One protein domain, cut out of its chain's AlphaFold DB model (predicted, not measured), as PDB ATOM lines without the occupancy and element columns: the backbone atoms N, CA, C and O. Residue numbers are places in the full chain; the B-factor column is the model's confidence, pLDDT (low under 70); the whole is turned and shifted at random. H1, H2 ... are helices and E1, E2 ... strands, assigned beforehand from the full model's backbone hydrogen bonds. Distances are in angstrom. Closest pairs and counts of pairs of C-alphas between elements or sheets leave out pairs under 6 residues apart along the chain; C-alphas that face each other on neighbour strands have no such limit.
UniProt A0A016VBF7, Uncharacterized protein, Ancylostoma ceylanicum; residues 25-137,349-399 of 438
ATOM      1  N   CYS A  25     -38.009 -24.867 -26.050       63.88
ATOM      2  CA  CYS A  25     -39.402 -25.297 -26.175       63.88
ATOM      3  C   CYS A  25     -39.542 -26.811 -26.366       63.88
ATOM      4  O   CYS A  25     -39.525 -27.318 -27.485       63.88
ATOM      5  N   ASN A  26     -39.801 -27.509 -25.254       64.75
ATOM      6  CA  ASN A  26     -40.017 -28.956 -25.216       64.75
ATOM      7  C   ASN A  26     -40.978 -29.459 -26.316       64.75
ATOM      8  O   ASN A  26     -42.159 -29.107 -26.348       64.75
ATOM      9  N   VAL A  27     -40.439 -30.290 -27.215       62.62
ATOM     10  CA  VAL A  27     -41.089 -30.737 -28.456       62.62
ATOM     11  C   VAL A  27     -42.340 -31.573 -28.170       62.62
ATOM     12  O   VAL A  27     -42.326 -32.475 -27.336       62.62
ATOM     13  N   ILE A  28     -43.424 -31.301 -28.905       60.28
ATOM     14  CA  ILE A  28     -44.719 -31.982 -28.765       60.28
ATOM     15  C   ILE A  28     -45.010 -32.816 -30.019       60.28
ATOM     16  O   ILE A  28     -45.007 -32.293 -31.137       60.28
ATOM     17  N   ASP A  29     -45.337 -34.095 -29.819       52.50
ATOM     18  CA  ASP A  29     -45.858 -34.997 -30.854       52.50
ATOM     19  C   ASP A  29     -47.179 -34.461 -31.433       52.50
ATOM     20  O   ASP A  29     -48.229 -34.521 -30.790       52.50
ATOM     21  N   LYS A  30     -47.146 -33.961 -32.674       49.84
ATOM     22  CA  LYS A  30     -48.328 -33.381 -33.345       49.84
ATOM     23  C   LYS A  30     -49.397 -34.421 -33.700       49.84
ATOM     24  O   LYS A  30     -50.568 -34.068 -33.802       49.84
ATOM     25  N   ASP A  31     -49.003 -35.686 -33.833       48.31
ATOM     26  CA  ASP A  31     -49.870 -36.776 -34.298       48.31
ATOM     27  C   ASP A  31     -50.648 -37.469 -33.157       48.31
ATOM     28  O   ASP A  31     -51.469 -38.358 -33.396       48.31
ATOM     29  N   LYS A  32     -50.420 -37.068 -31.898       48.81
ATOM     30  CA  LYS A  32     -51.176 -37.549 -30.731       48.81
ATOM     31  C   LYS A  32     -52.314 -36.576 -30.417       48.81
ATOM     32  O   LYS A  32     -52.152 -35.651 -29.630       48.81
ATOM     33  N   GLU A  33     -53.502 -36.853 -30.959       44.72
ATOM     34  CA  GLU A  33     -54.767 -36.105 -30.763       44.72
ATOM     35  C   GLU A  33     -55.336 -36.188 -29.314       44.72
ATOM     36  O   GLU A  33     -56.542 -36.155 -29.070       44.72
ATOM     37  N   VAL A  34     -54.472 -36.347 -28.306       41.84
ATOM     38  CA  VAL A  34     -54.822 -36.723 -26.930       41.84
ATOM     39  C   VAL A  34     -54.679 -35.527 -25.987       41.84
ATOM     40  O   VAL A  34     -53.740 -35.431 -25.197       41.84
ATOM     41  N   SER A  35     -55.703 -34.670 -26.026       42.84
ATOM     42  CA  SER A  35     -55.992 -33.560 -25.101       42.84
ATOM     43  C   SER A  35     -55.042 -32.351 -25.110       42.84
ATOM     44  O   SER A  35     -53.828 -32.458 -25.243       42.84
ATOM     45  N   GLU A  36     -55.610 -31.171 -24.848       44.31
ATOM     46  CA  GLU A  36     -54.884 -29.894 -24.736       44.31
ATOM     47  C   GLU A  36     -53.933 -29.783 -23.527       44.31
ATOM     48  O   GLU A  36     -53.351 -28.720 -23.297       44.31
ATOM     49  N   GLN A  37     -53.820 -30.845 -22.728       45.12
ATOM     50  CA  GLN A  37     -53.083 -30.876 -21.468       45.12
ATOM     51  C   GLN A  37     -51.566 -30.995 -21.685       45.12
ATOM     52  O   GLN A  37     -50.802 -30.368 -20.954       45.12
ATOM     53  N   ASN A  38     -51.121 -31.678 -22.746       44.81
ATOM     54  CA  ASN A  38     -49.700 -31.902 -23.065       44.81
ATOM     55  C   ASN A  38     -49.010 -30.678 -23.711       44.81
ATOM     56  O   ASN A  38     -48.225 -30.799 -24.648       44.81
ATOM     57  N   LYS A  39     -49.313 -29.468 -23.226       49.59
ATOM     58  CA  LYS A  39     -48.631 -28.225 -23.616       49.59
ATOM     59  C   LYS A  39     -47.372 -28.065 -22.760       49.59
ATOM     60  O   LYS A  39     -47.365 -27.262 -21.829       49.59
ATOM     61  N   HIS A  40     -46.334 -28.843 -23.066       52.44
ATOM     62  CA  HIS A  40     -45.022 -28.747 -22.421       52.44
ATOM     63  C   HIS A  40     -44.428 -27.358 -22.698       52.44
ATOM     64  O   HIS A  40     -44.083 -27.028 -23.830       52.44
ATOM     65  N   ARG A  41     -44.429 -26.489 -21.681       60.69
ATOM     66  CA  ARG A  41     -44.043 -25.079 -21.846       60.69
ATOM     67  C   ARG A  41     -42.527 -24.922 -21.874       60.69
ATOM     68  O   ARG A  41     -41.783 -25.789 -21.424       60.69
ATOM     69  N   CYS A  42     -42.091 -23.811 -22.447       58.34
ATOM     70  CA  CYS A  42     -40.687 -23.562 -22.710       58.34
ATOM     71  C   CYS A  42     -39.952 -23.050 -21.462       58.34
ATOM     72  O   CYS A  42     -40.544 -22.352 -20.637       58.34
ATOM     73  N   THR A  43     -38.663 -23.366 -21.332       59.38
ATOM     74  CA  THR A  43     -37.809 -22.940 -20.210       59.38
ATOM     75  C   THR A  43     -36.919 -21.759 -20.598       59.38
ATOM     76  O   THR A  43     -36.664 -21.510 -21.774       59.38
ATOM     77  N   CYS A  44     -36.473 -20.986 -19.608       56.09
ATOM     78  CA  CYS A  44     -35.631 -19.812 -19.837       56.09
ATOM     79  C   CYS A  44     -34.161 -20.224 -19.898       56.09
ATOM     80  O   CYS A  44     -33.687 -20.920 -19.000       56.09
ATOM     81  N   ALA A  45     -33.438 -19.671 -20.871       54.44
ATOM     82  CA  ALA A  45     -32.042 -19.296 -20.674       54.44
ATOM     83  C   ALA A  45     -31.970 -17.962 -19.897       54.44
ATOM     84  O   ALA A  45     -32.946 -17.205 -19.867       54.44
ATOM     85  N   ILE A  46     -30.827 -17.657 -19.277       51.81
ATOM     86  CA  ILE A  46     -30.579 -16.370 -18.603       51.81
ATOM     87  C   ILE A  46     -29.216 -15.833 -19.009       51.81
ATOM     88  O   ILE A  46     -28.243 -16.580 -19.057       51.81
ATOM     89  N   THR A  47     -29.144 -14.523 -19.229       47.22
ATOM     90  CA  THR A  47     -27.903 -13.816 -19.542       47.22
ATOM     91  C   THR A  47     -27.400 -12.965 -18.378       47.22
ATOM     92  O   THR A  47     -28.205 -12.384 -17.645       47.22
ATOM     93  N   PRO A  48     -26.075 -12.754 -18.273       42.94
ATOM     94  CA  PRO A  48     -25.505 -11.701 -17.431       42.94
ATOM     95  C   PRO A  48     -25.769 -10.277 -17.972       42.94
ATOM     96  O   PRO A  48     -25.486  -9.298 -17.286       42.94
ATOM     97  N   LEU A  49     -26.298 -10.144 -19.198       42.81
ATOM     98  CA  LEU A  49     -26.541  -8.869 -19.887       42.81
ATOM     99  C   LEU A  49     -27.934  -8.270 -19.634       42.81
ATOM    100  O   LEU A  49     -28.166  -7.106 -19.969       42.81
ATOM    101  N   SER A  50     -28.874  -9.027 -19.061       44.41
ATOM    102  CA  SER A  50     -30.224  -8.523 -18.807       44.41
ATOM    103  C   SER A  50     -30.318  -7.775 -17.474       44.41
ATOM    104  O   SER A  50     -30.444  -8.377 -16.411       44.41
ATOM    105  N   ASP A  51     -30.424  -6.442 -17.544       45.38
ATOM    106  CA  ASP A  51     -30.806  -5.518 -16.448       45.38
ATOM    107  C   ASP A  51     -32.195  -5.826 -15.810       45.38
ATOM    108  O   ASP A  51     -32.727  -5.053 -15.004       45.38
ATOM    109  N   ARG A  52     -32.846  -6.924 -16.216       44.38
ATOM    110  CA  ARG A  52     -34.134  -7.420 -15.722       44.38
ATOM    111  C   ARG A  52     -34.082  -8.950 -15.617       44.38
ATOM    112  O   ARG A  52     -33.772  -9.584 -16.626       44.38
ATOM    113  N   PRO A  53     -34.438  -9.555 -14.470       45.72
ATOM    114  CA  PRO A  53     -34.606 -11.003 -14.400       45.72
ATOM    115  C   PRO A  53     -35.734 -11.454 -15.339       45.72
ATOM    116  O   PRO A  53     -36.636 -10.674 -15.668       45.72
ATOM    117  N   ALA A  54     -35.695 -12.723 -15.747       43.38
ATOM    118  CA  ALA A  54     -36.817 -13.347 -16.436       43.38
ATOM    119  C   ALA A  54     -38.091 -13.264 -15.564       43.38
ATOM    120  O   ALA A  54     -37.998 -13.336 -14.335       43.38
ATOM    121  N   PRO A  55     -39.287 -13.081 -16.153       42.00
ATOM    122  CA  PRO A  55     -40.514 -12.965 -15.374       42.00
ATOM    123  C   PRO A  55     -40.844 -14.284 -14.659       42.00
ATOM    124  O   PRO A  55     -40.870 -15.341 -15.287       42.00
ATOM    125  N   GLU A  56     -41.194 -14.185 -13.372       42.66
ATOM    126  CA  GLU A  56     -41.443 -15.271 -12.393       42.66
ATOM    127  C   GLU A  56     -42.317 -16.446 -12.890       42.66
ATOM    128  O   GLU A  56     -42.320 -17.528 -12.311       42.66
ATOM    129  N   GLN A  57     -43.120 -16.246 -13.939       38.56
ATOM    130  CA  GLN A  57     -44.196 -17.161 -14.320       38.56
ATOM    131  C   GLN A  57     -43.853 -18.140 -15.448       38.56
ATOM    132  O   GLN A  57     -44.489 -19.193 -15.521       38.56
ATOM    133  N   SER A  58     -42.897 -17.838 -16.334       44.31
ATOM    134  CA  SER A  58     -42.713 -18.642 -17.555       44.31
ATOM    135  C   SER A  58     -41.894 -19.917 -17.360       44.31
ATOM    136  O   SER A  58     -42.170 -20.895 -18.043       44.31
ATOM    137  N   CYS A  59     -40.908 -19.922 -16.455       48.88
ATOM    138  CA  CYS A  59     -39.768 -20.841 -16.580       48.88
ATOM    139  C   CYS A  59     -39.528 -21.770 -15.381       48.88
ATOM    140  O   CYS A  59     -39.107 -22.912 -15.574       48.88
ATOM    141  N   THR A  60     -39.846 -21.356 -14.151       52.75
ATOM    142  CA  THR A  60     -39.697 -22.228 -12.971       52.75
ATOM    143  C   THR A  60     -40.715 -23.387 -12.987       52.75
ATOM    144  O   THR A  60     -40.385 -24.502 -12.590       52.75
ATOM    145  N   ASN A  61     -41.910 -23.146 -13.546       62.97
ATOM    146  CA  ASN A  61     -43.155 -23.922 -13.389       62.97
ATOM    147  C   ASN A  61     -43.292 -25.258 -14.165       62.97
ATOM    148  O   ASN A  61     -44.418 -25.726 -14.334       62.97
ATOM    149  N   LEU A  62     -42.210 -25.883 -14.642       72.44
ATOM    150  CA  LEU A  62     -42.305 -27.224 -15.256       72.44
ATOM    151  C   LEU A  62     -42.299 -28.378 -14.253       72.44
ATOM    152  O   LEU A  62     -42.760 -29.458 -14.594       72.44
ATOM    153  N   ILE A  63     -41.790 -28.177 -13.042       79.69
ATOM    154  CA  ILE A  63     -41.615 -29.235 -12.039       79.69
ATOM    155  C   ILE A  63     -42.251 -28.833 -10.713       79.69
ATOM    156  O   ILE A  63     -42.357 -27.644 -10.393       79.69
ATOM    157  N   THR A  64     -42.681 -29.835  -9.956       81.00
ATOM    158  CA  THR A  64     -42.933 -29.715  -8.521       81.00
ATOM    159  C   THR A  64     -41.656 -30.179  -7.816       81.00
ATOM    160  O   THR A  64     -41.435 -31.389  -7.777       81.00
ATOM    161  N   PRO A  65     -40.783 -29.263  -7.344       81.06
ATOM    162  CA  PRO A  65     -39.710 -29.632  -6.421       81.06
ATOM    163  C   PRO A  65     -40.297 -30.157  -5.107       81.06
ATOM    164  O   PRO A  65     -41.479 -29.933  -4.833       81.06
ATOM    165  N   ASP A  66     -39.470 -30.821  -4.304       81.75
ATOM    166  CA  ASP A  66     -39.883 -31.295  -2.984       81.75
ATOM    167  C   ASP A  66     -40.306 -30.129  -2.061       81.75
ATOM    168  O   ASP A  66     -39.786 -29.015  -2.171       81.75
ATOM    169  N   GLU A  67     -41.276 -30.361  -1.171       77.88
ATOM    170  CA  GLU A  67     -41.775 -29.330  -0.250       77.88
ATOM    171  C   GLU A  67     -40.896 -29.154   1.001       77.88
ATOM    172  O   GLU A  67     -40.986 -28.104   1.644       77.88
ATOM    173  N   GLU A  68     -40.050 -30.134   1.348       78.00
ATOM    174  CA  GLU A  68     -39.168 -30.064   2.521       78.00
ATOM    175  C   GLU A  68     -37.850 -29.337   2.196       78.00
ATOM    176  O   GLU A  68     -37.544 -28.327   2.838       78.00
ATOM    177  N   ASP A  69     -37.126 -29.778   1.157       80.62
ATOM    178  CA  ASP A  69     -35.799 -29.242   0.790       80.62
ATOM    179  C   ASP A  69     -35.765 -28.416  -0.516       80.62
ATOM    180  O   ASP A  69     -34.788 -27.712  -0.780       80.62
ATOM    181  N   GLY A  70     -36.824 -28.433  -1.337       80.56
ATOM    182  CA  GLY A  70     -36.880 -27.672  -2.599       80.56
ATOM    183  C   GLY A  70     -36.092 -28.279  -3.771       80.56
ATOM    184  O   GLY A  70     -35.946 -27.631  -4.812       80.56
ATOM    185  N   THR A  71     -35.599 -29.506  -3.615       87.44
ATOM    186  CA  THR A  71     -34.788 -30.251  -4.586       87.44
ATOM    187  C   THR A  71     -35.625 -30.917  -5.688       87.44
ATOM    188  O   THR A  71     -36.851 -31.025  -5.599       87.44
ATOM    189  N   PHE A  72     -34.969 -31.360  -6.766       90.75
ATOM    190  CA  PHE A  72     -35.554 -32.245  -7.780       90.75
ATOM    191  C   PHE A  72     -34.451 -33.010  -8.539       90.75
ATOM    192  O   PHE A  72     -33.543 -32.367  -9.067       90.75
ATOM    193  N   PRO A  73     -34.526 -34.348  -8.669       93.12
ATOM    194  CA  PRO A  73     -33.480 -35.145  -9.310       93.12
ATOM    195  C   PRO A  73     -33.389 -34.870 -10.820       93.12
ATOM    196  O   PRO A  73     -34.348 -35.086 -11.569       93.12
ATOM    197  N   VAL A  74     -32.222 -34.417 -11.285       94.38
ATOM    198  CA  VAL A  74     -31.953 -34.070 -12.690       94.38
ATOM    199  C   VAL A  74     -30.591 -34.570 -13.170       94.38
ATOM    200  O   VAL A  74     -29.657 -34.779 -12.394       94.38
ATOM    201  N   VAL A  75     -30.459 -34.724 -14.489       96.25
ATOM    202  CA  VAL A  75     -29.159 -34.912 -15.144       96.25
ATOM    203  C   VAL A  75     -28.634 -33.542 -15.550       96.25
ATOM    204  O   VAL A  75     -29.273 -32.838 -16.334       96.25
ATOM    205  N   SER A  76     -27.474 -33.173 -15.019       94.88
ATOM    206  CA  SER A  76     -26.747 -31.946 -15.333       94.88
ATOM    207  C   SER A  76     -25.637 -32.223 -16.347       94.88
ATOM    208  O   SER A  76     -24.895 -33.201 -16.225       94.88
ATOM    209  N   LEU A  77     -25.519 -31.360 -17.352       93.25
ATOM    210  CA  LEU A  77     -24.458 -31.371 -18.356       93.25
ATOM    211  C   LEU A  77     -23.762 -30.017 -18.362       93.25
ATOM    212  O   LEU A  77     -24.417 -29.001 -18.597       93.25
ATOM    213  N   THR A  78     -22.449 -30.008 -18.150       91.44
ATOM    214  CA  THR A  78     -21.617 -28.805 -18.258       91.44
ATOM    215  C   THR A  78     -20.837 -28.844 -19.564       91.44
ATOM    216  O   THR A  78     -20.143 -29.819 -19.852       91.44
ATOM    217  N   PHE A  79     -20.936 -27.771 -20.344       89.25
ATOM    218  CA  PHE A  79     -20.241 -27.593 -21.614       89.25
ATOM    219  C   PHE A  79     -19.148 -26.530 -21.502       89.25
ATOM    220  O   PHE A  79     -19.365 -25.478 -20.896       89.25
ATOM    221  N   ASN A  80     -18.006 -26.781 -22.143       87.50
ATOM    222  CA  ASN A  80     -16.900 -25.832 -22.251       87.50
ATOM    223  C   ASN A  80     -17.035 -24.999 -23.538       87.50
ATOM    224  O   ASN A  80     -16.908 -25.513 -24.654       87.50
ATOM    225  N   LEU A  81     -17.264 -23.695 -23.391       83.81
ATOM    226  CA  LEU A  81     -17.449 -22.772 -24.513       83.81
ATOM    227  C   LEU A  81     -16.118 -22.279 -25.110       83.81
ATOM    228  O   LEU A  81     -16.123 -21.747 -26.213       83.81
ATOM    229  N   LYS A  82     -14.972 -22.500 -24.445       82.31
ATOM    230  CA  LYS A  82     -13.641 -22.047 -24.922       82.31
ATOM    231  C   LYS A  82     -13.156 -22.734 -26.192       82.31
ATOM    232  O   LYS A  82     -12.401 -22.143 -26.957       82.31
ATOM    233  N   GLU A  83     -13.523 -24.000 -26.348       77.06
ATOM    234  CA  GLU A  83     -13.116 -24.856 -27.472       77.06
ATOM    235  C   GLU A  83     -14.291 -25.157 -28.418       77.06
ATOM    236  O   GLU A  83     -14.112 -25.803 -29.449       77.06
ATOM    237  N   SER A  84     -15.486 -24.666 -28.077       74.12
ATOM    238  CA  SER A  84     -16.698 -24.760 -28.892       74.12
ATOM    239  C   SER A  84     -16.774 -23.597 -29.900       74.12
ATOM    240  O   SER A  84     -16.145 -22.558 -29.685       74.12
ATOM    241  N   PRO A  85     -17.528 -23.730 -31.008       71.06
ATOM    242  CA  PRO A  85     -17.792 -22.605 -31.908       71.06
ATOM    243  C   PRO A  85     -18.578 -21.481 -31.210       71.06
ATOM    244  O   PRO A  85     -19.313 -21.726 -30.252       71.06
ATOM    245  N   GLU A  86     -18.471 -20.253 -31.731       68.25
ATOM    246  CA  GLU A  86     -19.355 -19.148 -31.336       68.25
ATOM    247  C   GLU A  86     -20.812 -19.536 -31.647       68.25
ATOM    248  O   GLU A  86     -21.157 -19.826 -32.794       68.25
ATOM    249  N   LEU A  87     -21.653 -19.598 -30.610       67.56
ATOM    250  CA  LEU A  87     -23.023 -20.108 -30.683       67.56
ATOM    251  C   LEU A  87     -24.038 -19.002 -30.383       67.56
ATOM    252  O   LEU A  87     -24.253 -18.631 -29.226       67.56
ATOM    253  N   ASP A  88     -24.687 -18.521 -31.444       67.00
ATOM    254  CA  ASP A  88     -25.796 -17.565 -31.364       67.00
ATOM    255  C   ASP A  88     -27.034 -18.166 -30.674       67.00
ATOM    256  O   ASP A  88     -27.734 -17.471 -29.946       67.00
ATOM    257  N   GLU A  89     -27.329 -19.454 -30.867       71.56
ATOM    258  CA  GLU A  89     -28.520 -20.112 -30.314       71.56
ATOM    259  C   GLU A  89     -28.169 -21.481 -29.716       71.56
ATOM    260  O   GLU A  89     -27.249 -22.160 -30.172       71.56
ATOM    261  N   PHE A  90     -28.895 -21.895 -28.670       78.50
ATOM    262  CA  PHE A  90     -28.724 -23.225 -28.088       78.50
ATOM    263  C   PHE A  90     -29.260 -24.290 -29.064       78.50
ATOM    264  O   PHE A  90     -30.439 -24.224 -29.421       78.50
ATOM    265  N   PRO A  91     -28.455 -25.286 -29.485       83.69
ATOM    266  CA  PRO A  91     -28.831 -26.232 -30.538       83.69
ATOM    267  C   PRO A  91     -29.778 -27.338 -30.025       83.69
ATOM    268  O   PRO A  91     -29.420 -28.517 -29.992       83.69
ATOM    269  N   GLU A  92     -30.999 -26.957 -29.624       83.75
ATOM    270  CA  GLU A  92     -31.977 -27.816 -28.936       83.75
ATOM    271  C   GLU A  92     -32.264 -29.132 -29.680       83.75
ATOM    272  O   GLU A  92     -32.209 -30.197 -29.064       83.75
ATOM    273  N   ASP A  93     -32.513 -29.087 -30.993       86.94
ATOM    274  CA  ASP A  93     -32.800 -30.293 -31.786       86.94
ATOM    275  C   ASP A  93     -31.598 -31.254 -31.819       86.94
ATOM    276  O   ASP A  93     -31.732 -32.438 -31.523       86.94
ATOM    277  N   SER A  94     -30.392 -30.746 -32.095       90.62
ATOM    278  CA  SER A  94     -29.168 -31.564 -32.161       90.62
ATOM    279  C   SER A  94     -28.786 -32.152 -30.791       90.62
ATOM    280  O   SER A  94     -28.320 -33.294 -30.686       90.62
ATOM    281  N   PHE A  95     -29.057 -31.406 -29.712       91.69
ATOM    282  CA  PHE A  95     -28.925 -31.884 -28.337       91.69
ATOM    283  C   PHE A  95     -29.894 -33.046 -28.072       91.69
ATOM    284  O   PHE A  95     -29.470 -34.118 -27.631       91.69
ATOM    285  N   ARG A  96     -31.181 -32.869 -28.404       91.31
ATOM    286  CA  ARG A  96     -32.219 -33.904 -28.259       91.31
ATOM    287  C   ARG A  96     -31.883 -35.159 -29.052       91.31
ATOM    288  O   ARG A  96     -31.958 -36.245 -28.487       91.31
ATOM    289  N   ASP A  97     -31.465 -35.022 -30.307       93.44
ATOM    290  CA  ASP A  97     -31.082 -36.132 -31.186       93.44
ATOM    291  C   ASP A  97     -29.932 -36.957 -30.604       93.44
ATOM    292  O   ASP A  97     -30.010 -38.189 -30.541       93.44
ATOM    293  N   THR A  98     -28.888 -36.280 -30.125       94.25
ATOM    294  CA  THR A  98     -27.701 -36.933 -29.558       94.25
ATOM    295  C   THR A  98     -28.048 -37.700 -28.276       94.25
ATOM    296  O   THR A  98     -27.722 -38.884 -28.147       94.25
ATOM    297  N   ILE A  99     -28.767 -37.059 -27.345       94.50
ATOM    298  CA  ILE A  99     -29.200 -37.670 -26.080       94.50
ATOM    299  C   ILE A  99     -30.177 -38.831 -26.340       94.50
ATOM    300  O   ILE A  99     -30.029 -39.907 -25.751       94.50
ATOM    301  N   ALA A 100     -31.132 -38.660 -27.261       93.81
ATOM    302  CA  ALA A 100     -32.103 -39.686 -27.645       93.81
ATOM    303  C   ALA A 100     -31.422 -40.916 -28.257       93.81
ATOM    304  O   ALA A 100     -31.715 -42.047 -27.860       93.81
ATOM    305  N   GLY A 101     -30.467 -40.708 -29.172       93.25
ATOM    306  CA  GLY A 101     -29.688 -41.775 -29.803       93.25
ATOM    307  C   GLY A 101     -28.848 -42.574 -28.802       93.25
ATOM    308  O   GLY A 101     -28.867 -43.809 -28.825       93.25
ATOM    309  N   ALA A 102     -28.170 -41.887 -27.878       92.81
ATOM    310  CA  ALA A 102     -27.362 -42.511 -26.832       92.81
ATOM    311  C   ALA A 102     -28.222 -43.325 -25.844       92.81
ATOM    312  O   ALA A 102     -28.003 -44.525 -25.617       92.81
ATOM    313  N   LEU A 103     -29.267 -42.701 -25.292       93.94
ATOM    314  CA  LEU A 103     -30.160 -43.329 -24.317       93.94
ATOM    315  C   LEU A 103     -31.154 -44.320 -24.943       93.94
ATOM    316  O   LEU A 103     -31.680 -45.175 -24.223       93.94
ATOM    317  N   ARG A 104     -31.330 -44.306 -26.269       94.25
ATOM    318  CA  ARG A 104     -32.320 -45.100 -27.022       94.25
ATOM    319  C   ARG A 104     -33.758 -44.831 -26.557       94.25
ATOM    320  O   ARG A 104     -34.525 -45.765 -26.331       94.25
ATOM    321  N   VAL A 105     -34.081 -43.549 -26.402       92.62
ATOM    322  CA  VAL A 105     -35.416 -43.017 -26.058       92.62
ATOM    323  C   VAL A 105     -35.913 -42.111 -27.188       92.62
ATOM    324  O   VAL A 105     -35.152 -41.827 -28.112       92.62
ATOM    325  N   ASN A 106     -37.168 -41.657 -27.157       89.75
ATOM    326  CA  ASN A 106     -37.650 -40.706 -28.162       89.75
ATOM    327  C   ASN A 106     -37.218 -39.272 -27.792       89.75
ATOM    328  O   ASN A 106     -37.159 -38.930 -26.612       89.75
ATOM    329  N   GLN A 107     -36.995 -38.396 -28.781       89.38
ATOM    330  CA  GLN A 107     -36.662 -36.972 -28.554       89.38
ATOM    331  C   GLN A 107     -37.726 -36.234 -27.713       89.38
ATOM    332  O   GLN A 107     -37.401 -35.296 -26.986       89.38
ATOM    333  N   VAL A 108     -38.989 -36.672 -27.817       86.44
ATOM    334  CA  VAL A 108     -40.150 -36.149 -27.072       86.44
ATOM    335  C   VAL A 108     -40.226 -36.638 -25.622       86.44
ATOM    336  O   VAL A 108     -40.923 -36.027 -24.819       86.44
ATOM    337  N   ASP A 109     -39.511 -37.713 -25.265       89.75
ATOM    338  CA  ASP A 109     -39.418 -38.177 -23.875       89.75
ATOM    339  C   ASP A 109     -38.365 -37.367 -23.088       89.75
ATOM    340  O   ASP A 109     -38.334 -37.415 -21.862       89.75
ATOM    341  N   ILE A 110     -37.493 -36.617 -23.773       90.50
ATOM    342  CA  ILE A 110     -36.488 -35.744 -23.154       90.50
ATOM    343  C   ILE A 110     -37.147 -34.412 -22.793       90.50
ATOM    344  O   ILE A 110     -37.710 -33.735 -23.654       90.50
ATOM    345  N   VAL A 111     -37.022 -33.987 -21.539       88.88
ATOM    346  CA  VAL A 111     -37.530 -32.696 -21.061       88.88
ATOM    347  C   VAL A 111     -36.358 -31.856 -20.577       88.88
ATOM    348  O   VAL A 111     -35.708 -32.204 -19.595       88.88
ATOM    349  N   ILE A 112     -36.104 -30.731 -21.244       88.62
ATOM    350  CA  ILE A 112     -35.121 -29.744 -20.788       88.62
ATOM    351  C   ILE A 112     -35.790 -28.888 -19.711       88.62
ATOM    352  O   ILE A 112     -36.864 -28.317 -19.933       88.62
ATOM    353  N   LEU A 113     -35.161 -28.834 -18.536       85.69
ATOM    354  CA  LEU A 113     -35.707 -28.249 -17.310       85.69
ATOM    355  C   LEU A 113     -35.061 -26.898 -16.990       85.69
ATOM    356  O   LEU A 113     -35.761 -25.962 -16.592       85.69
ATOM    357  N   ARG A 114     -33.742 -26.778 -17.179       82.19
ATOM    358  CA  ARG A 114     -32.963 -25.548 -16.956       82.19
ATOM    359  C   ARG A 114     -31.860 -25.425 -18.005       82.19
ATOM    360  O   ARG A 114     -31.236 -26.424 -18.353       82.19
ATOM    361  N   VAL A 115     -31.585 -24.200 -18.446       81.00
ATOM    362  CA  VAL A 115     -30.380 -23.852 -19.213       81.00
ATOM    363  C   VAL A 115     -29.772 -22.607 -18.577       81.00
ATOM    364  O   VAL A 115     -30.449 -21.590 -18.429       81.00
ATOM    365  N   ASN A 116     -28.511 -22.693 -18.166       74.88
ATOM    366  CA  ASN A 116     -27.825 -21.647 -17.423       74.88
ATOM    367  C   ASN A 116     -26.614 -21.108 -18.188       74.88
ATOM    368  O   ASN A 116     -25.662 -21.848 -18.431       74.88
ATOM    369  N   CYS A 117     -26.638 -19.804 -18.481       64.12
ATOM    370  CA  CYS A 117     -25.507 -19.034 -19.007       64.12
ATOM    371  C   CYS A 117     -24.924 -18.067 -17.943       64.12
ATOM    372  O   CYS A 117     -24.155 -17.164 -18.263       64.12
ATOM    373  N   MET A 118     -25.304 -18.219 -16.665       49.41
ATOM    374  CA  MET A 118     -24.749 -17.486 -15.521       49.41
ATOM    375  C   MET A 118     -23.812 -18.383 -14.700       49.41
ATOM    376  O   MET A 118     -24.226 -19.043 -13.746       49.41
ATOM    377  N   GLY A 119     -22.526 -18.369 -15.051       45.50
ATOM    378  CA  GLY A 119     -21.452 -18.979 -14.259       45.50
ATOM    379  C   GLY A 119     -20.110 -18.312 -14.554       45.50
ATOM    380  O   GLY A 119     -19.516 -17.670 -13.689       45.50
ATOM    381  N   THR A 120     -19.687 -18.390 -15.813       50.97
ATOM    382  CA  THR A 120     -18.543 -17.676 -16.399       50.97
ATOM    383  C   THR A 120     -18.890 -17.276 -17.839       50.97
ATOM    384  O   THR A 120     -19.906 -17.714 -18.371       50.97
ATOM    385  N   GLU A 121     -18.040 -16.487 -18.501       59.50
ATOM    386  CA  GLU A 121     -18.121 -16.256 -19.961       59.50
ATOM    387  C   GLU A 121     -17.776 -17.534 -20.776       59.50
ATOM    388  O   GLU A 121     -17.823 -17.522 -22.001       59.50
ATOM    389  N   ASP A 122     -17.438 -18.637 -20.090       75.12
ATOM    390  CA  ASP A 122     -16.732 -19.806 -20.622       75.12
ATOM    391  C   ASP A 122     -17.521 -21.127 -20.547       75.12
ATOM    392  O   ASP A 122     -17.030 -22.142 -21.046       75.12
ATOM    393  N   SER A 123     -18.687 -21.177 -19.888       82.12
ATOM    394  CA  SER A 123     -19.440 -22.427 -19.709       82.12
ATOM    395  C   SER A 123     -20.959 -22.270 -19.791       82.12
ATOM    396  O   SER A 123     -21.530 -21.222 -19.490       82.12
ATOM    397  N   LEU A 124     -21.611 -23.358 -20.201       83.94
ATOM    398  CA  LEU A 124     -23.064 -23.504 -20.302       83.94
ATOM    399  C   LEU A 124     -23.475 -24.758 -19.524       83.94
ATOM    400  O   LEU A 124     -22.909 -25.824 -19.760       83.94
ATOM    401  N   THR A 125     -24.473 -24.662 -18.644       87.06
ATOM    402  CA  THR A 125     -25.007 -25.837 -17.925       87.06
ATOM    403  C   THR A 125     -26.449 -26.114 -18.337       87.06
ATOM    404  O   THR A 125     -27.296 -25.222 -18.285       87.06
ATOM    405  N   VAL A 126     -26.750 -27.354 -18.724       89.62
ATOM    406  CA  VAL A 126     -28.094 -27.813 -19.110       89.62
ATOM    407  C   VAL A 126     -28.551 -28.896 -18.142       89.62
ATOM    408  O   VAL A 126     -27.897 -29.929 -18.028       89.62
ATOM    409  N   GLN A 127     -29.688 -28.687 -17.476       92.06
ATOM    410  CA  GLN A 127     -30.345 -29.721 -16.673       92.06
ATOM    411  C   GLN A 127     -31.578 -30.252 -17.403       92.06
ATOM    412  O   GLN A 127     -32.434 -29.481 -17.856       92.06
ATOM    413  N   PHE A 128     -31.686 -31.573 -17.494       93.81
ATOM    414  CA  PHE A 128     -32.786 -32.256 -18.165       93.81
ATOM    415  C   PHE A 128     -33.213 -33.524 -17.414       93.81
ATOM    416  O   PHE A 128     -32.482 -34.063 -16.581       93.81
ATOM    417  N   GLY A 129     -34.415 -33.997 -17.731       93.44
ATOM    418  CA  GLY A 129     -34.936 -35.295 -17.312       93.44
ATOM    419  C   GLY A 129     -35.400 -36.110 -18.519       93.44
ATOM    420  O   GLY A 129     -35.632 -35.570 -19.602       93.44
ATOM    421  N   VAL A 130     -35.555 -37.420 -18.334       94.06
ATOM    422  CA  VAL A 130     -36.138 -38.325 -19.338       94.06
ATOM    423  C   VAL A 130     -37.418 -38.913 -18.767       94.06
ATOM    424  O   VAL A 130     -37.378 -39.567 -17.732       94.06
ATOM    425  N   LEU A 131     -38.560 -38.673 -19.400       90.81
ATOM    426  CA  LEU A 131     -39.848 -39.189 -18.951       90.81
ATOM    427  C   LEU A 131     -39.872 -40.720 -19.022       90.81
ATOM    428  O   LEU A 131     -39.429 -41.335 -19.996       90.81
ATOM    429  N   LYS A 132     -40.459 -41.355 -18.004       90.50
ATOM    430  CA  LYS A 132     -40.918 -42.741 -18.119       90.50
ATOM    431  C   LYS A 132     -41.949 -42.780 -19.243       90.50
ATOM    432  O   LYS A 132     -42.914 -42.020 -19.225       90.50
ATOM    433  N   HIS A 133     -41.766 -43.685 -20.202       75.06
ATOM    434  CA  HIS A 133     -42.660 -43.834 -21.352       75.06
ATOM    435  C   HIS A 133     -44.039 -44.365 -20.906       75.06
ATOM    436  O   HIS A 133     -44.326 -45.564 -20.993       75.06
ATOM    437  N   LEU A 134     -44.894 -43.468 -20.402       61.25
ATOM    438  CA  LEU A 134     -46.199 -43.776 -19.820       61.25
ATOM    439  C   LEU A 134     -47.048 -44.570 -20.813       61.25
ATOM    440  O   LEU A 134     -47.480 -44.061 -21.851       61.25
ATOM    441  N   SER A 135     -47.319 -45.836 -20.492       51.41
ATOM    442  CA  SER A 135     -48.235 -46.614 -21.312       51.41
ATOM    443  C   SER A 135     -49.641 -46.024 -21.183       51.41
ATOM    444  O   SER A 135     -50.073 -45.607 -20.104       51.41
ATOM    445  N   ALA A 136     -50.418 -46.054 -22.267       52.53
ATOM    446  CA  ALA A 136     -51.804 -45.580 -22.254       52.53
ATOM    447  C   ALA A 136     -52.741 -46.415 -21.343       52.53
ATOM    448  O   ALA A 136     -53.939 -46.130 -21.265       52.53
ATOM    449  N   ALA A 137     -52.223 -47.454 -20.671       52.38
ATOM    450  CA  ALA A 137     -52.900 -48.173 -19.599       52.38
ATOM    451  C   ALA A 137     -52.641 -47.557 -18.211       52.38
ATOM    452  O   ALA A 137     -53.522 -47.638 -17.361       52.38
ATOM    453  N   GLU A 349     -53.390 -23.757 -15.753       49.81
ATOM    454  CA  GLU A 349     -52.471 -24.310 -14.774       49.81
ATOM    455  C   GLU A 349     -51.495 -25.206 -15.534       49.81
ATOM    456  O   GLU A 349     -51.891 -26.121 -16.262       49.81
ATOM    457  N   SER A 350     -50.223 -24.818 -15.520       57.62
ATOM    458  CA  SER A 350     -49.179 -25.572 -16.198       57.62
ATOM    459  C   SER A 350     -49.054 -26.910 -15.498       57.62
ATOM    460  O   SER A 350     -48.826 -26.931 -14.289       57.62
ATOM    461  N   ILE A 351     -49.182 -28.004 -16.252       63.03
ATOM    462  CA  ILE A 351     -48.857 -29.328 -15.731       63.03
ATOM    463  C   ILE A 351     -47.394 -29.290 -15.303       63.03
ATOM    464  O   ILE A 351     -46.496 -29.156 -16.135       63.03
ATOM    465  N   LYS A 352     -47.204 -29.352 -13.987       77.94
ATOM    466  CA  LYS A 352     -45.923 -29.614 -13.356       77.94
ATOM    467  C   LYS A 352     -45.687 -31.115 -13.403       77.94
ATOM    468  O   LYS A 352     -46.617 -31.884 -13.161       77.94
ATOM    469  N   TYR A 353     -44.460 -31.517 -13.687       83.50
ATOM    470  CA  TYR A 353     -44.049 -32.899 -13.538       83.50
ATOM    471  C   TYR A 353     -43.711 -33.207 -12.075       83.50
ATOM    472  O   TYR A 353     -43.085 -32.400 -11.381       83.50
ATOM    473  N   GLU A 354     -44.103 -34.397 -11.638       86.88
ATOM    474  CA  GLU A 354     -43.688 -35.015 -10.376       86.88
ATOM    475  C   GLU A 354     -42.415 -35.852 -10.634       86.88
ATOM    476  O   GLU A 354     -42.232 -36.384 -11.734       86.88
ATOM    477  N   ALA A 355     -41.528 -36.005  -9.644       89.88
ATOM    478  CA  ALA A 355     -40.288 -36.778  -9.815       89.88
ATOM    479  C   ALA A 355     -40.551 -38.259 -10.182       89.88
ATOM    480  O   ALA A 355     -39.782 -38.870 -10.929       89.88
ATOM    481  N   ASP A 356     -41.689 -38.825  -9.752       90.19
ATOM    482  CA  ASP A 356     -42.098 -40.196 -10.089       90.19
ATOM    483  C   ASP A 356     -42.343 -40.418 -11.595       90.19
ATOM    484  O   ASP A 356     -42.316 -41.567 -12.050       90.19
ATOM    485  N   GLN A 357     -42.513 -39.348 -12.379       88.38
ATOM    486  CA  GLN A 357     -42.760 -39.393 -13.824       88.38
ATOM    487  C   GLN A 357     -41.477 -39.518 -14.653       88.38
ATOM    488  O   GLN A 357     -41.543 -39.932 -15.812       88.38
ATOM    489  N   PHE A 358     -40.309 -39.226 -14.078       92.62
ATOM    490  CA  PHE A 358     -39.015 -39.342 -14.755       92.62
ATOM    491  C   PHE A 358     -38.360 -40.706 -14.525       92.62
ATOM    492  O   PHE A 358     -38.554 -41.349 -13.494       92.62
ATOM    493  N   VAL A 359     -37.586 -41.176 -15.500       94.81
ATOM    494  CA  VAL A 359     -36.578 -42.221 -15.297       94.81
ATOM    495  C   VAL A 359     -35.558 -41.686 -14.295       94.81
ATOM    496  O   VAL A 359     -35.233 -40.503 -14.340       94.81
ATOM    497  N   ASP A 360     -35.075 -42.553 -13.408       96.00
ATOM    498  CA  ASP A 360     -34.049 -42.200 -12.429       96.00
ATOM    499  C   ASP A 360     -32.850 -41.488 -13.089       96.00
ATOM    500  O   ASP A 360     -32.241 -41.994 -14.040       96.00
ATOM    501  N   ALA A 361     -32.541 -40.295 -12.578       96.19
ATOM    502  CA  ALA A 361     -31.508 -39.425 -13.109       96.19
ATOM    503  C   ALA A 361     -30.095 -39.957 -12.818       96.19
ATOM    504  O   ALA A 361     -29.211 -39.770 -13.660       96.19
ATOM    505  N   GLU A 362     -29.876 -40.677 -11.712       97.00
ATOM    506  CA  GLU A 362     -28.568 -41.270 -11.412       97.00
ATOM    507  C   GLU A 362     -28.227 -42.374 -12.425       97.00
ATOM    508  O   GLU A 362     -27.149 -42.364 -13.032       97.00
ATOM    509  N   SER A 363     -29.173 -43.278 -12.702       96.19
ATOM    510  CA  SER A 363     -29.040 -44.312 -13.732       96.19
ATOM    511  C   SER A 363     -28.816 -43.717 -15.125       96.19
ATOM    512  O   SER A 363     -27.974 -44.222 -15.876       96.19
ATOM    513  N   VAL A 364     -29.501 -42.621 -15.479       96.38
ATOM    514  CA  VAL A 364     -29.290 -41.931 -16.766       96.38
ATOM    515  C   VAL A 364     -27.892 -41.305 -16.838       96.38
ATOM    516  O   VAL A 364     -27.166 -41.583 -17.797       96.38
ATOM    517  N   ALA A 365     -27.476 -40.532 -15.829       96.50
ATOM    518  CA  ALA A 365     -26.156 -39.897 -15.787       96.50
ATOM    519  C   ALA A 365     -25.021 -40.937 -15.809       96.50
ATOM    520  O   ALA A 365     -24.082 -40.830 -16.601       96.50
ATOM    521  N   THR A 366     -25.139 -42.000 -15.009       96.38
ATOM    522  CA  THR A 366     -24.186 -43.121 -14.963       96.38
ATOM    523  C   THR A 366     -24.103 -43.847 -16.303       96.38
ATOM    524  O   THR A 366     -23.009 -44.129 -16.801       96.38
ATOM    525  N   ARG A 367     -25.247 -44.094 -16.953       95.00
ATOM    526  CA  ARG A 367     -25.296 -44.712 -18.283       95.00
ATOM    527  C   ARG A 367     -24.670 -43.825 -19.364       95.00
ATOM    528  O   ARG A 367     -24.058 -44.367 -20.282       95.00
ATOM    529  N   MET A 368     -24.783 -42.501 -19.255       95.12
ATOM    530  CA  MET A 368     -24.121 -41.552 -20.162       95.12
ATOM    531  C   MET A 368     -22.604 -41.506 -19.940       95.12
ATOM    532  O   MET A 368     -21.857 -41.622 -20.910       95.12
ATOM    533  N   LYS A 369     -22.134 -41.455 -18.685       94.94
ATOM    534  CA  LYS A 369     -20.699 -41.590 -18.350       94.94
ATOM    535  C   LYS A 369     -20.103 -42.868 -18.949       94.94
ATOM    536  O   LYS A 369     -19.086 -42.823 -19.638       94.94
ATOM    537  N   ALA A 370     -20.781 -44.002 -18.760       94.69
ATOM    538  CA  ALA A 370     -20.341 -45.312 -19.243       94.69
ATOM    539  C   ALA A 370     -20.301 -45.455 -20.781       94.69
ATOM    540  O   ALA A 370     -19.757 -46.437 -21.288       94.69
ATOM    541  N   MET A 371     -20.873 -44.513 -21.541       89.31
ATOM    542  CA  MET A 371     -20.882 -44.563 -23.006       89.31
ATOM    543  C   MET A 371     -19.593 -44.050 -23.656       89.31
ATOM    544  O   MET A 371     -19.310 -44.459 -24.783       89.31
ATOM    545  N   GLY A 372     -18.822 -43.182 -22.990       84.56
ATOM    546  CA  GLY A 372     -17.470 -42.753 -23.397       84.56
ATOM    547  C   GLY A 372     -17.326 -42.006 -24.737       84.56
ATOM    548  O   GLY A 372     -16.224 -41.589 -25.077       84.56
ATOM    549  N   HIS A 373     -18.408 -41.842 -25.504       86.94
ATOM    550  CA  HIS A 373     -18.446 -41.105 -26.776       86.94
ATOM    551  C   HIS A 373     -19.221 -39.782 -26.685       86.94
ATOM    552  O   HIS A 373     -19.316 -39.062 -27.672       86.94
ATOM    553  N   LEU A 374     -19.749 -39.446 -25.504       89.19
ATOM    554  CA  LEU A 374     -20.508 -38.221 -25.231       89.19
ATOM    555  C   LEU A 374     -19.609 -37.033 -24.847       89.19
ATOM    556  O   LEU A 374     -20.053 -36.115 -24.173       89.19
ATOM    557  N   ASN A 375     -18.349 -37.038 -25.289       90.62
ATOM    558  CA  ASN A 375     -17.394 -35.946 -25.067       90.62
ATOM    559  C   ASN A 375     -17.740 -34.700 -25.911       90.62
ATOM    560  O   ASN A 375     -17.210 -33.617 -25.678       90.62
ATOM    561  N   GLN A 376     -18.617 -34.863 -26.906       91.25
ATOM    562  CA  GLN A 376     -19.186 -33.793 -27.711       91.25
ATOM    563  C   GLN A 376     -20.673 -34.095 -27.945       91.25
ATOM    564  O   GLN A 376     -21.034 -35.230 -28.263       91.25
ATOM    565  N   ILE A 377     -21.540 -33.097 -27.766       90.94
ATOM    566  CA  ILE A 377     -22.994 -33.193 -27.958       90.94
ATOM    567  C   ILE A 377     -23.436 -31.906 -28.647       90.94
ATOM    568  O   ILE A 377     -23.163 -30.830 -28.131       90.94
ATOM    569  N   ALA A 378     -24.120 -32.005 -29.791       86.50
ATOM    570  CA  ALA A 378     -24.527 -30.835 -30.579       86.50
ATOM    571  C   ALA A 378     -23.367 -29.851 -30.858       86.50
ATOM    572  O   ALA A 378     -23.478 -28.652 -30.624       86.50
ATOM    573  N   ASP A 379     -22.229 -30.405 -31.287       86.56
ATOM    574  CA  ASP A 379     -20.933 -29.744 -31.509       86.56
ATOM    575  C   ASP A 379     -20.273 -29.065 -30.285       86.56
ATOM    576  O   ASP A 379     -19.068 -28.799 -30.328       86.56
ATOM    577  N   LEU A 380     -20.979 -28.896 -29.161       88.19
ATOM    578  CA  LEU A 380     -20.428 -28.450 -27.877       88.19
ATOM    579  C   LEU A 380     -19.560 -29.533 -27.219       88.19
ATOM    580  O   LEU A 380     -19.969 -30.691 -27.110       88.19
ATOM    581  N   GLN A 381     -18.391 -29.142 -26.705       90.94
ATOM    582  CA  GLN A 381     -17.536 -30.003 -25.877       90.94
ATOM    583  C   GLN A 381     -18.152 -30.189 -24.479       90.94
ATOM    584  O   GLN A 381     -18.430 -29.206 -23.789       90.94
ATOM    585  N   VAL A 382     -18.337 -31.441 -24.050       93.56
ATOM    586  CA  VAL A 382     -18.827 -31.787 -22.705       93.56
ATOM    587  C   VAL A 382     -17.651 -31.851 -21.733       93.56
ATOM    588  O   VAL A 382     -16.707 -32.607 -21.954       93.56
ATOM    589  N   ASP A 383     -17.739 -31.073 -20.656       93.56
ATOM    590  CA  ASP A 383     -16.758 -31.008 -19.566       93.56
ATOM    591  C   ASP A 383     -17.164 -31.935 -18.407       93.56
ATOM    592  O   ASP A 383     -16.369 -32.760 -17.954       93.56
ATOM    593  N   SER A 384     -18.438 -31.888 -17.986       94.50
ATOM    594  CA  SER A 384     -18.979 -32.814 -16.985       94.50
ATOM    595  C   SER A 384     -20.395 -33.308 -17.290       94.50
ATOM    596  O   SER A 384     -21.202 -32.641 -17.942       94.50
ATOM    597  N   ILE A 385     -20.681 -34.524 -16.814       96.25
ATOM    598  CA  ILE A 385     -22.004 -35.161 -16.793       96.25
ATOM    599  C   ILE A 385     -22.244 -35.558 -15.344       96.25
ATOM    600  O   ILE A 385     -21.480 -36.357 -14.807       96.25
ATOM    601  N   GLU A 386     -23.278 -35.038 -14.699       96.50
ATOM    602  CA  GLU A 386     -23.504 -35.223 -13.264       96.50
ATOM    603  C   GLU A 386     -24.981 -35.496 -12.963       96.50
ATOM    604  O   GLU A 386     -25.878 -35.019 -13.652       96.50
ATOM    605  N   PHE A 387     -25.223 -36.298 -11.930       96.12
ATOM    606  CA  PHE A 387     -26.516 -36.345 -11.259       96.12
ATOM    607  C   PHE A 387     -26.505 -35.264 -10.179       96.12
ATOM    608  O   PHE A 387     -25.490 -35.093  -9.502       96.12
ATOM    609  N   THR A 388     -27.603 -34.528 -10.040       94.56
ATOM    610  CA  THR A 388     -27.792 -33.591  -8.932       94.56
ATOM    611  C   THR A 388     -29.272 -33.449  -8.606       94.56
ATOM    612  O   THR A 388     -30.133 -33.628  -9.468       94.56
ATOM    613  N   GLU A 389     -29.553 -33.112  -7.354       92.38
ATOM    614  CA  GLU A 389     -30.886 -32.768  -6.861       92.38
ATOM    615  C   GLU A 389     -31.057 -31.240  -6.731       92.38
ATOM    616  O   GLU A 389     -32.178 -30.739  -6.619       92.38
ATOM    617  N   ASP A 390     -29.952 -30.487  -6.825       88.75
ATOM    618  CA  ASP A 390     -29.940 -29.027  -6.863       88.75
ATOM    619  C   ASP A 390     -30.376 -28.525  -8.248       88.75
ATOM    620  O   ASP A 390     -29.611 -28.503  -9.222       88.75
ATOM    621  N   ILE A 391     -31.619 -28.059  -8.342       84.50
ATOM    622  CA  ILE A 391     -32.087 -27.305  -9.505       84.50
ATOM    623  C   ILE A 391     -31.321 -25.977  -9.562       84.50
ATOM    624  O   ILE A 391     -31.296 -25.229  -8.587       84.50
ATOM    625  N   ILE A 392     -30.777 -25.611 -10.726       77.31
ATOM    626  CA  ILE A 392     -30.148 -24.295 -10.896       77.31
ATOM    627  C   ILE A 392     -31.175 -23.185 -10.628       77.31
ATOM    628  O   ILE A 392     -32.214 -23.105 -11.298       77.31
ATOM    629  N   GLU A 393     -30.856 -22.296  -9.682       67.94
ATOM    630  CA  GLU A 393     -31.653 -21.108  -9.376       67.94
ATOM    631  C   GLU A 393     -31.670 -20.129 -10.562       67.94
ATOM    632  O   GLU A 393     -30.857 -19.212 -10.666       67.94
ATOM    633  N   LEU A 394     -32.662 -20.282 -11.442       58.25
ATOM    634  CA  LEU A 394     -33.000 -19.291 -12.474       58.25
ATOM    635  C   LEU A 394     -33.518 -17.970 -11.879       58.25
ATOM    636  O   LEU A 394     -33.612 -16.947 -12.557       58.25
ATOM    637  N   GLU A 395     -33.874 -17.970 -10.601       51.81
ATOM    638  CA  GLU A 395     -34.267 -16.767  -9.892       51.81
ATOM    639  C   GLU A 395     -33.013 -16.049  -9.400       51.81
ATOM    640  O   GLU A 395     -32.546 -16.269  -8.284       51.81
ATOM    641  N   TYR A 396     -32.496 -15.135 -10.232       48.19
ATOM    642  CA  TYR A 396     -31.557 -14.105  -9.786       48.19
ATOM    643  C   TYR A 396     -32.223 -13.303  -8.662       48.19
ATOM    644  O   TYR A 396     -32.906 -12.307  -8.918       48.19
ATOM    645  N   LYS A 397     -32.038 -13.755  -7.413       47.53
ATOM    646  CA  LYS A 397     -32.437 -13.038  -6.200       47.53
ATOM    647  C   LYS A 397     -31.750 -11.678  -6.290       47.53
ATOM    648  O   LYS A 397     -30.530 -11.627  -6.131       47.53
ATOM    649  N   PRO A 398     -32.476 -10.587  -6.606       51.88
ATOM    650  CA  PRO A 398     -31.826  -9.362  -7.034       51.88
ATOM    651  C   PRO A 398     -30.969  -8.875  -5.881       51.88
ATOM    652  O   PRO A 398     -31.494  -8.715  -4.772       51.88
ATOM    653  N   ASP A 399     -29.663  -8.701  -6.115       50.78
ATOM    654  CA  ASP A 399     -28.722  -8.492  -5.017       50.78
ATOM    655  C   ASP A 399     -28.855  -7.068  -4.460       50.78
ATOM    656  O   ASP A 399     -28.132  -6.110  -4.766       50.78
TER     657      ASP A 399
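Overview. This is residues 25 to 137 and 349 to 399 of the 438 residues of an uncharacterized protein of Ancylostoma ceylanicum (UniProt A0A016VBF7). With little regular structure, this is a strongly twisted four-stranded sheet with helices H1 and H2 packed on it and long loops around; residues 30 to 36 stick out. The 164 printed residues, with 52 in named elements, run E1 H1 E2 E3 H2 E4: mixed class, antiparallel sheet E2 E3 E1 E4. The whole is compact, radius of gyration of the C-alphas 15.8 A, spans 47 by 39 by 33 A.

Along the chain. E1, residues 74 to 80, 19.6 A, begins at C-alpha (-31.953, -34.070, -12.690). H1 is residues 92 to 103, 16.3 A; E2, 110 to 116, 17.5 A; E3, 123 to 130, 23.1 A; H2, 361 to 369, 12.2 A. E4, 380 to 388, 21.0 A, bends by 64 degrees at 383 and ends at C-alpha (-27.792, -33.591, -8.932).

Arrangement. Within hydrogen-bond range are N 113 and O 127 in hairpin E2 and E3, 2.9 A, N 77 and O 126 between E1 and E3, 2.9 A, and N 76 and O 386 between E1 and E4, 2.8 A. E1, H1, E2 form a split strand-helix-strand unit, E3 between its strands, with a right-handed crossover. H2 is on the sheet, height 7.8 A. H1, also on it, touches H2 with residues 102 to 103 alone, about perpendicular at 87 degrees; the closest C-alphas, Ala 102 and Met 368, are 7.5 A apart. Every O i to N i+4 pair in H1 and H2 is within hydrogen-bond range.

Size, cuts and confidence. Residues 138 to 348 are cut out, a 24.3 A gap between C-alphas 137 and 349. The link E1 to H1 is long. Low-confidence residues include 25 to 61.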